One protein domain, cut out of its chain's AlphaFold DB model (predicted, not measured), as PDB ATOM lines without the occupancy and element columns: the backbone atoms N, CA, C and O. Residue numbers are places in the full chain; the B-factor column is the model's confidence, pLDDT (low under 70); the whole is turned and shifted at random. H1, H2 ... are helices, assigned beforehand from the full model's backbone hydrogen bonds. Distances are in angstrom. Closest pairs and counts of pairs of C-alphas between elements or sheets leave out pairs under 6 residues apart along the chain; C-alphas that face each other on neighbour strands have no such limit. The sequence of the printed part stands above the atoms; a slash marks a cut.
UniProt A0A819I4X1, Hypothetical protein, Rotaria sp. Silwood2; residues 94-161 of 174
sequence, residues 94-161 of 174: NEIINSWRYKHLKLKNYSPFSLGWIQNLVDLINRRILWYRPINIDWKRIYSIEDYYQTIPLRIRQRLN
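Overview. This is residues 94 to 161 of the 174 residues of the protein "Hypothetical protein" of Rotaria sp. Silwood2 (UniProt A0A819I4X1). Five short helices are strung along a winding chain, with H1 and H2 at one end of the long axis and a loop folding back near Leu 130 at the other. Between these ends, H3 is on one side and H4 and H5, which turn a corner, are on the other; no helix touches another, and residues 97 to 103 stick out. The 68 printed residues hold H1, H2, H3, H4 and H5 in that order and no named strand; the class is all helix, though under half of the residues are in named elements. The whole is only just compact, close to loose, with a radius of gyration of the C-alphas of 13.0 A, and only just elongated, spanning 37 by 25 by 22 A.

Arrangement. H1, residues 94 to 97, and H2, residues 103 to 107, are only just apart, their closest C-alphas 8.3 A from each other. H3, residues 117 to 125, is apart from both. H4, residues 145 to 151, is apart from H3. H5, residues 154 to 159, is close to H4 but not clearly touching it: their closest C-alphas, those of Tyr 149 and Arg 157, are 7.3 A apart. These two helices run opposite ways at a steep tilt of 60 degrees. H3 and H5 are apart. In H2, H3, H4 and H5 every O i to N i+4 pair is within hydrogen-bond range; H1 is too short for such a pair.

Along the chain. H1 begins at C-alpha 94, (227.300, 200.233, 231.109). H3, the longest helix, measures 12.4 A from C-alpha 117, (212.347, 188.599, 232.847), to C-alpha 125. H4 measures 10.1 A and H5 8.5 A, ending at C-alpha 159, (215.435, 175.886, 237.287).

Size, cuts and confidence. The C-alphas farthest apart, those of Arg 101 and Leu 130, are 37.6 A apart. The printed part has no cut. The link from H3 to H4, residues 126 to 144, is long. Residues 106 to 108 have pLDDT under 70; the mean of the printed part is 86.5.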
ATOM      1  N   ASN A  94     225.841 200.296 231.129       91.38
ATOM      2  CA  ASN A  94     227.300 200.233 231.109       91.38
ATOM      3  C   ASN A  94     227.817 198.883 230.580       91.38
ATOM      4  O   ASN A  94     228.758 198.866 229.792       91.38
ATOM      5  N   GLU A  95     227.194 197.767 230.960       89.75
ATOM      6  CA  GLU A  95     227.555 196.435 230.453       89.75
ATOM      7  C   GLU A  95     227.285 196.280 228.958       89.75
ATOM      8  O   GLU A  95     228.097 195.680 228.262       89.75
ATOM      9  N   ILE A  96     226.187 196.845 228.446       88.25
ATOM     10  CA  ILE A  96     225.863 196.783 227.012       88.25
ATOM     11  C   ILE A  96     226.851 197.623 226.200       88.25
ATOM     12  O   ILE A  96     227.473 197.120 225.262       88.25
ATOM     13  N   ILE A  97     227.021 198.896 226.570       89.19
ATOM     14  CA  ILE A  97     227.866 199.840 225.822       89.19
ATOM     15  C   ILE A  97     229.340 199.424 225.894       89.19
ATOM     16  O   ILE A  97     230.047 199.464 224.889       89.19
ATOM     17  N   ASN A  98     229.800 198.969 227.061       90.38
ATOM     18  CA  ASN A  98     231.176 198.520 227.268       90.38
ATOM     19  C   ASN A  98     231.316 196.993 227.207       90.38
ATOM     20  O   ASN A  98     232.251 196.431 227.780       90.38
ATOM     21  N   SER A  99     230.422 196.311 226.490       85.62
ATOM     22  CA  SER A  99     230.392 194.843 226.369       85.62
ATOM     23  C   SER A  99     231.724 194.244 225.914       85.62
ATOM     24  O   SER A  99     232.141 193.194 226.405       85.62
ATOM     25  N   TRP A 100     232.468 194.956 225.066       83.38
ATOM     26  CA  TRP A 100     233.802 194.567 224.604       83.38
ATOM     27  C   TRP A 100     234.831 194.382 225.738       83.38
ATOM     28  O   TRP A 100     235.804 193.639 225.563       83.38
ATOM     29  N   ARG A 101     234.632 195.019 226.900       86.19
ATOM     30  CA  ARG A 101     235.507 194.922 228.081       86.19
ATOM     31  C   ARG A 101     235.202 193.689 228.935       86.19
ATOM     32  O   ARG A 101     236.095 193.161 229.597       86.19
ATOM     33  N   TYR A 102     233.960 193.213 228.930       81.06
ATOM     34  CA  TYR A 102     233.495 192.177 229.848       81.06
ATOM     35  C   TYR A 102     233.621 190.779 229.230       81.06
ATOM     36  O   TYR A 102     232.811 190.363 228.407       81.06
ATOM     37  N   LYS A 103     234.633 190.007 229.658       76.00
ATOM     38  CA  LYS A 103     234.878 188.635 229.163       76.00
ATOM     39  C   LYS A 103     233.671 187.702 229.342       76.00
ATOM     40  O   LYS A 103     233.389 186.904 228.454       76.00
ATOM     41  N   HIS A 104     232.931 187.835 230.445       72.25
ATOM     42  CA  HIS A 104     231.749 187.008 230.714       72.25
ATOM     43  C   HIS A 104     230.602 187.251 229.714       72.25
ATOM     44  O   HIS A 104     229.805 186.346 229.492       72.25
ATOM     45  N   LEU A 105     230.563 188.423 229.066       73.50
ATOM     46  CA  LEU A 105     229.608 188.745 227.997       73.50
ATOM     47  C   LEU A 105     230.054 188.248 226.619       73.50
ATOM     48  O   LEU A 105     229.230 188.105 225.725       73.50
ATOM     49  N   LYS A 106     231.350 187.966 226.433       68.94
ATOM     50  CA  LYS A 106     231.875 187.389 225.183       68.94
ATOM     51  C   LYS A 106     231.637 185.886 225.095       68.94
ATOM     52  O   LYS A 106     231.442 185.359 224.011       68.94
ATOM     53  N   LEU A 107     231.689 185.204 226.240       69.31
ATOM     54  CA  LEU A 107     231.528 183.751 226.328       69.31
ATOM     55  C   LEU A 107     230.058 183.321 226.295       69.31
ATOM     56  O   LEU A 107     229.748 182.201 225.897       69.31
ATOM     57  N   LYS A 108     229.149 184.192 226.741       66.50
ATOM     58  CA  LYS A 108     227.714 183.922 226.813       66.50
ATOM     59  C   LYS A 108     226.938 185.084 226.206       66.50
ATOM     60  O   LYS A 108     227.080 186.215 226.650       66.50
ATOM     61  N   ASN A 109     226.029 184.780 225.279       70.88
ATOM     62  CA  ASN A 109     225.121 185.762 224.664       70.88
ATOM     63  C   ASN A 109     224.012 186.271 225.617       70.88
ATOM     64  O   ASN A 109     223.056 186.895 225.166       70.88
ATOM     65  N   TYR A 110     224.089 185.966 226.916       79.19
ATOM     66  CA  TYR A 110     223.095 186.339 227.923       79.19
ATOM     67  C   TYR A 110     223.775 186.772 229.224       79.19
ATOM     68  O   TYR A 110     224.870 186.306 229.552       79.19
ATOM     69  N   SER A 111     223.118 187.658 229.977       86.19
ATOM     70  CA  SER A 111     223.638 188.130 231.260       86.19
ATOM     71  C   SER A 111     223.656 186.980 232.272       86.19
ATOM     72  O   SER A 111     222.603 186.374 232.502       86.19
ATOM     73  N   PRO A 112     224.797 186.688 232.928       85.06
ATOM     74  CA  PRO A 112     224.846 185.705 234.012       85.06
ATOM     75  C   PRO A 112     224.015 186.140 235.230       85.06
ATOM     76  O   PRO A 112     223.686 185.314 236.080       85.06
ATOM     77  N   PHE A 113     223.648 187.422 235.304       88.00
ATOM     78  CA  PHE A 113     222.846 187.996 236.381       88.00
ATOM     79  C   PHE A 113     221.337 187.904 236.123       88.00
ATOM     80  O   PHE A 113     220.549 188.186 237.021       88.00
ATOM     81  N   SER A 114     220.906 187.477 234.933       90.06
ATOM     82  CA  SER A 114     219.482 187.353 234.619       90.06
ATOM     83  C   SER A 114     218.864 186.104 235.246       90.06
ATOM     84  O   SER A 114     219.288 184.982 234.970       90.06
ATOM     85  N   LEU A 115     217.803 186.288 236.032       89.94
ATOM     86  CA  LEU A 115     217.014 185.204 236.633       89.94
ATOM     87  C   LEU A 115     215.711 184.926 235.862       89.94
ATOM     88  O   LEU A 115     214.831 184.193 236.326       89.94
ATOM     89  N   GLY A 116     215.597 185.507 234.666       89.88
ATOM     90  CA  GLY A 116     214.397 185.531 233.842       89.88
ATOM     91  C   GLY A 116     213.611 186.830 234.013       89.88
ATOM     92  O   GLY A 116     213.547 187.406 235.096       89.88
ATOM     93  N   TRP A 117     212.961 187.270 232.934       91.94
ATOM     94  CA  TRP A 117     212.347 188.599 232.847       91.94
ATOM     95  C   TRP A 117     211.341 188.909 233.970       91.94
ATOM     96  O   TRP A 117     211.316 190.031 234.469       91.94
ATOM     97  N   ILE A 118     210.556 187.915 234.413       91.50
ATOM     98  CA  ILE A 118     209.598 188.082 235.522       91.50
ATOM     99  C   ILE A 118     210.333 188.308 236.844       91.50
ATOM    100  O   ILE A 118     209.970 189.206 237.599       91.50
ATOM    101  N   GLN A 119     211.353 187.494 237.134       92.88
ATOM    102  CA  GLN A 119     212.092 187.587 238.392       92.88
ATOM    103  C   GLN A 119     212.854 188.914 238.464       92.88
ATOM    104  O   GLN A 119     212.724 189.618 239.457       92.88
ATOM    105  N   ASN A 120     213.521 189.318 237.379       93.75
ATOM    106  CA  ASN A 120     214.241 190.591 237.325       93.75
ATOM    107  C   ASN A 120     213.305 191.794 237.554       93.75
ATOM    108  O   ASN A 120     213.661 192.752 238.241       93.75
ATOM    109  N   LEU A 121     212.081 191.749 237.009       93.00
ATOM    110  CA  LEU A 121     211.086 192.798 237.238       93.00
ATOM    111  C   LEU A 121     210.590 192.813 238.693       93.00
ATOM    112  O   LEU A 121     210.405 193.879 239.279       93.00
ATOM    113  N   VAL A 122     210.388 191.639 239.293       94.00
ATOM    114  CA  VAL A 122     210.009 191.495 240.708       94.00
ATOM    115  C   VAL A 122     211.106 192.031 241.628       94.00
ATOM    116  O   VAL A 122     210.793 192.731 242.596       94.00
ATOM    117  N   ASP A 123     212.368 191.760 241.300       92.94
ATOM    118  CA  ASP A 123     213.539 192.258 242.023       92.94
ATOM    119  C   ASP A 123     213.615 193.789 241.950       92.94
ATOM    120  O   ASP A 123     213.780 194.442 242.980       92.94
ATOM    121  N   LEU A 124     213.350 194.387 240.779       92.31
ATOM    122  CA  LEU A 124     213.257 195.846 240.631       92.31
ATOM    123  C   LEU A 124     212.136 196.453 241.486       92.31
ATOM    124  O   LEU A 124     212.330 197.463 242.168       92.31
ATOM    125  N   ILE A 125     210.930 195.880 241.417       91.94
ATOM    126  CA  ILE A 125     209.767 196.397 242.150       91.94
ATOM    127  C   ILE A 125     209.966 196.205 243.663       91.94
ATOM    128  O   ILE A 125     209.385 196.947 244.462       91.94
ATOM    129  N   ASN A 126     210.796 195.243 244.072       91.62
ATOM    130  CA  ASN A 126     211.049 194.877 245.462       91.62
ATOM    131  C   ASN A 126     209.741 194.677 246.257       91.62
ATOM    132  O   ASN A 126     209.535 195.164 247.380       91.62
ATOM    133  N   ARG A 127     208.789 194.000 245.609       89.81
ATOM    134  CA  ARG A 127     207.523 193.544 246.187       89.81
ATOM    135  C   ARG A 127     207.218 192.162 245.646       89.81
ATOM    136  O   ARG A 127     207.551 191.836 244.514       89.81
ATOM    137  N   ARG A 128     206.552 191.357 246.465       90.31
ATOM    138  CA  ARG A 128     206.073 190.043 246.046       90.31
ATOM    139  C   ARG A 128     204.963 190.213 245.006       90.31
ATOM    140  O   ARG A 128     203.987 190.906 245.281       90.31
ATOM    141  N   ILE A 129     205.097 189.552 243.860       90.06
ATOM    142  CA  ILE A 129     204.070 189.499 242.812       90.06
ATOM    143  C   ILE A 129     203.732 188.029 242.586       90.06
ATOM    144  O   ILE A 129     204.594 187.238 242.200       90.06
ATOM    145  N   LEU A 130     202.476 187.653 242.845       89.25
ATOM    146  CA  LEU A 130     202.013 186.264 242.774       89.25
ATOM    147  C   LEU A 130     202.935 185.325 243.595       89.25
ATOM    148  O   LEU A 130     203.089 185.461 244.815       89.25
ATOM    149  N   TRP A 131     203.582 184.374 242.917       88.75
ATOM    150  CA  TRP A 131     204.482 183.370 243.490       88.75
ATOM    151  C   TRP A 131     205.953 183.805 243.510       88.75
ATOM    152  O   TRP A 131     206.775 183.132 244.132       88.75
ATOM    153  N   TYR A 132     206.283 184.925 242.866       89.56
ATOM    154  CA  TYR A 132     207.643 185.440 242.751       89.56
ATOM    155  C   TYR A 132     207.972 186.340 243.940       89.56
ATOM    156  O   TYR A 132     207.172 187.191 244.343       89.56
ATOM    157  N   ARG A 133     209.153 186.134 244.525       91.69
ATOM    158  CA  ARG A 133     209.648 186.901 245.673       91.69
ATOM    159  C   ARG A 133     210.901 187.664 245.256       91.69
ATOM    160  O   ARG A 133     211.725 187.056 244.578       91.69
ATOM    161  N   PRO A 134     211.053 188.933 245.669       92.19
ATOM    162  CA  PRO A 134     212.258 189.686 245.370       92.19
ATOM    163  C   PRO A 134     213.460 189.069 246.086       92.19
ATOM    164  O   PRO A 134     213.356 188.658 247.248       92.19
ATOM    165  N   ILE A 135     214.588 189.012 245.393       91.06
ATOM    166  CA  ILE A 135     215.871 188.566 245.922       91.06
ATOM    167  C   ILE A 135     216.700 189.820 246.176       91.06
ATOM    168  O   ILE A 135     217.182 190.470 245.255       91.06
ATOM    169  N   ASN A 136     216.828 190.187 247.450       86.06
ATOM    170  CA  ASN A 136     217.648 191.325 247.847       86.06
ATOM    171  C   ASN A 136     219.098 190.861 247.979       86.06
ATOM    172  O   ASN A 136     219.417 190.059 248.858       86.06
ATOM    173  N   ILE A 137     219.951 191.361 247.093       87.94
ATOM    174  CA  ILE A 137     221.356 190.985 246.993       87.94
ATOM    175  C   ILE A 137     222.197 192.198 247.379       87.94
ATOM    176  O   ILE A 137     222.048 193.260 246.784       87.94
ATOM    177  N   ASP A 138     223.078 192.055 248.373       88.25
ATOM    178  CA  ASP A 138     224.048 193.105 248.706       88.25
ATOM    179  C   ASP A 138     225.231 193.027 247.736       88.25
ATOM    180  O   ASP A 138     226.227 192.341 247.985       88.25
ATOM    181  N   TRP A 139     225.117 193.740 246.614       85.88
ATOM    182  CA  TRP A 139     226.125 193.759 245.550       85.88
ATOM    183  C   TRP A 139     227.501 194.252 246.011       85.88
ATOM    184  O   TRP A 139     228.493 194.018 245.329       85.88
ATOM    185  N   LYS A 140     227.606 194.892 247.184       88.19
ATOM    186  CA  LYS A 140     228.894 195.331 247.745       88.19
ATOM    187  C   LYS A 140     229.728 194.189 248.317       88.19
ATOM    188  O   LYS A 140     230.916 194.387 248.557       88.19
ATOM    189  N   ARG A 141     229.108 193.038 248.583       88.94
ATOM    190  CA  ARG A 141     229.753 191.859 249.184       88.94
ATOM    191  C   ARG A 141     230.050 190.759 248.169       88.94
ATOM    192  O   ARG A 141     230.543 189.705 248.554       88.94
ATOM    193  N   ILE A 142     229.724 190.986 246.900       88.56
ATOM    194  CA  ILE A 142     229.859 190.000 245.831       88.56
ATOM    195  C   ILE A 142     231.024 190.407 244.943       88.56
ATOM    196  O   ILE A 142     230.994 191.467 244.321       88.56
ATOM    197  N   TYR A 143     232.034 189.542 244.877       86.50
ATOM    198  CA  TYR A 143     233.243 189.780 244.086       86.50
ATOM    199  C   TYR A 143     233.434 188.757 242.962       86.50
ATOM    200  O   TYR A 143     234.160 189.034 242.008       86.50
ATOM    201  N   SER A 144     232.760 187.606 243.039       86.12
ATOM    202  CA  SER A 144     232.786 186.559 242.016       86.12
ATOM    203  C   SER A 144     231.378 186.118 241.595       86.12
ATOM    204  O   SER A 144     230.384 186.358 242.288       86.12
ATOM    205  N   ILE A 145     231.283 185.477 240.427       83.94
ATOM    206  CA  ILE A 145     230.018 184.926 239.911       83.94
ATOM    207  C   ILE A 145     229.578 183.729 240.768       83.94
ATOM    208  O   ILE A 145     228.387 183.492 240.963       83.94
ATOM    209  N   GLU A 146     230.539 182.996 241.318       85.44
ATOM    210  CA  GLU A 146     230.332 181.861 242.203       85.44
ATOM    211  C   GLU A 146     229.676 182.313 243.514       85.44
ATOM    212  O   GLU A 146     228.662 181.734 243.916       85.44
ATOM    213  N   ASP A 147     230.178 183.396 244.124       87.19
ATOM    214  CA  ASP A 147     229.570 184.011 245.313       87.19
ATOM    215  C   ASP A 147     228.136 184.459 245.017       87.19
ATOM    216  O   ASP A 147     227.218 184.198 245.796       87.19
ATOM    217  N   TYR A 148     227.916 185.077 243.850       89.00
ATOM    218  CA  TYR A 148     226.583 185.476 243.406       89.00
ATOM    219  C   TYR A 148     225.634 184.277 243.333       89.00
ATOM    220  O   TYR A 148     224.562 184.301 243.943       89.00
ATOM    221  N   TYR A 149     226.026 183.193 242.658       88.62
ATOM    222  CA  TYR A 149     225.171 182.015 242.545       88.62
ATOM    223  C   TYR A 149     224.839 181.402 243.900       88.62
ATOM    224  O   TYR A 149     223.715 180.922 244.058       88.62
ATOM    225  N   GLN A 150     225.747 181.464 244.880       87.62
ATOM    226  CA  GLN A 150     225.493 180.991 246.242       87.62
ATOM    227  C   GLN A 150     224.360 181.754 246.939       87.62
ATOM    228  O   GLN A 150     223.597 181.128 247.676       87.62
ATOM    229  N   THR A 151     224.182 183.048 246.647       88.75
ATOM    230  CA  THR A 151     223.091 183.863 247.215       88.75
ATOM    231  C   THR A 151     221.704 183.531 246.648       88.75
ATOM    232  O   THR A 151     220.688 183.782 247.297       88.75
ATOM    233  N   ILE A 152     221.634 182.925 245.457       89.81
ATOM    234  CA  ILE A 152     220.366 182.600 244.791       89.81
ATOM    235  C   ILE A 152     219.722 181.357 245.432       89.81
ATOM    236  O   ILE A 152     220.405 180.334 245.593       89.81
ATOM    237  N   PRO A 153     218.395 181.367 245.699       89.44
ATOM    238  CA  PRO A 153     217.666 180.198 246.186       89.44
ATOM    239  C   PRO A 153     217.857 178.957 245.305       89.44
ATOM    240  O   PRO A 153     217.726 179.024 244.080       89.44
ATOM    241  N   LEU A 154     218.059 177.793 245.934       86.25
ATOM    242  CA  LEU A 154     218.323 176.520 245.241       86.25
ATOM    243  C   LEU A 154     217.289 176.195 244.154       86.25
ATOM    244  O   LEU A 154     217.662 175.772 243.064       86.25
ATOM    245  N   ARG A 155     216.003 176.469 244.409       86.69
ATOM    246  CA  ARG A 155     214.916 176.261 243.436       86.69
ATOM    247  C   ARG A 155     215.148 177.021 242.124       86.69
ATOM    248  O   ARG A 155     214.880 176.489 241.052       86.69
ATOM    249  N   ILE A 156     215.621 178.264 242.204       85.44
ATOM    250  CA  ILE A 156     215.884 179.107 241.029       85.44
ATOM    251  C   ILE A 156     217.178 178.657 240.353       85.44
ATOM    252  O   ILE A 156     217.209 178.518 239.134       85.44
ATOM    253  N   ARG A 157     218.209 178.333 241.146       86.00
ATOM    254  CA  ARG A 157     219.481 177.799 240.644       86.00
ATOM    255  C   ARG A 157     219.282 176.533 239.810       86.00
ATOM    256  O   ARG A 157     219.825 176.438 238.716       86.00
ATOM    257  N   GLN A 158     218.470 175.599 240.307       85.44
ATOM    258  CA  GLN A 158     218.117 174.362 239.608       85.44
ATOM    259  C   GLN A 158     217.291 174.642 238.352       85.44
ATOM    260  O   GLN A 158     217.619 174.133 237.288       85.44
ATOM    261  N   ARG A 159     216.265 175.503 238.442       85.00
ATOM    262  CA  ARG A 159     215.435 175.886 237.287       85.00
ATOM    263  C   ARG A 159     216.262 176.456 236.130       85.00
ATOM    264  O   ARG A 159     215.921 176.233 234.974       85.00
ATOM    265  N   LEU A 160     217.302 177.220 236.448       81.75
ATOM    266  CA  LEU A 160     218.168 177.887 235.478       81.75
ATOM    267  C   LEU A 160     219.449 177.090 235.169       81.75
ATOM    268  O   LEU A 160     220.317 177.601 234.470       81.75
ATOM    269  N   ASN A 161     219.586 175.858 235.685       78.62
ATOM    270  CA  ASN A 161     220.786 175.018 235.555       78.62
ATOM    271  C   ASN A 161     222.100 175.742 235.920       78.62
ATOM    272  O   ASN A 161     223.158 175.473 235.356       78.62
TER     273      ASN A 161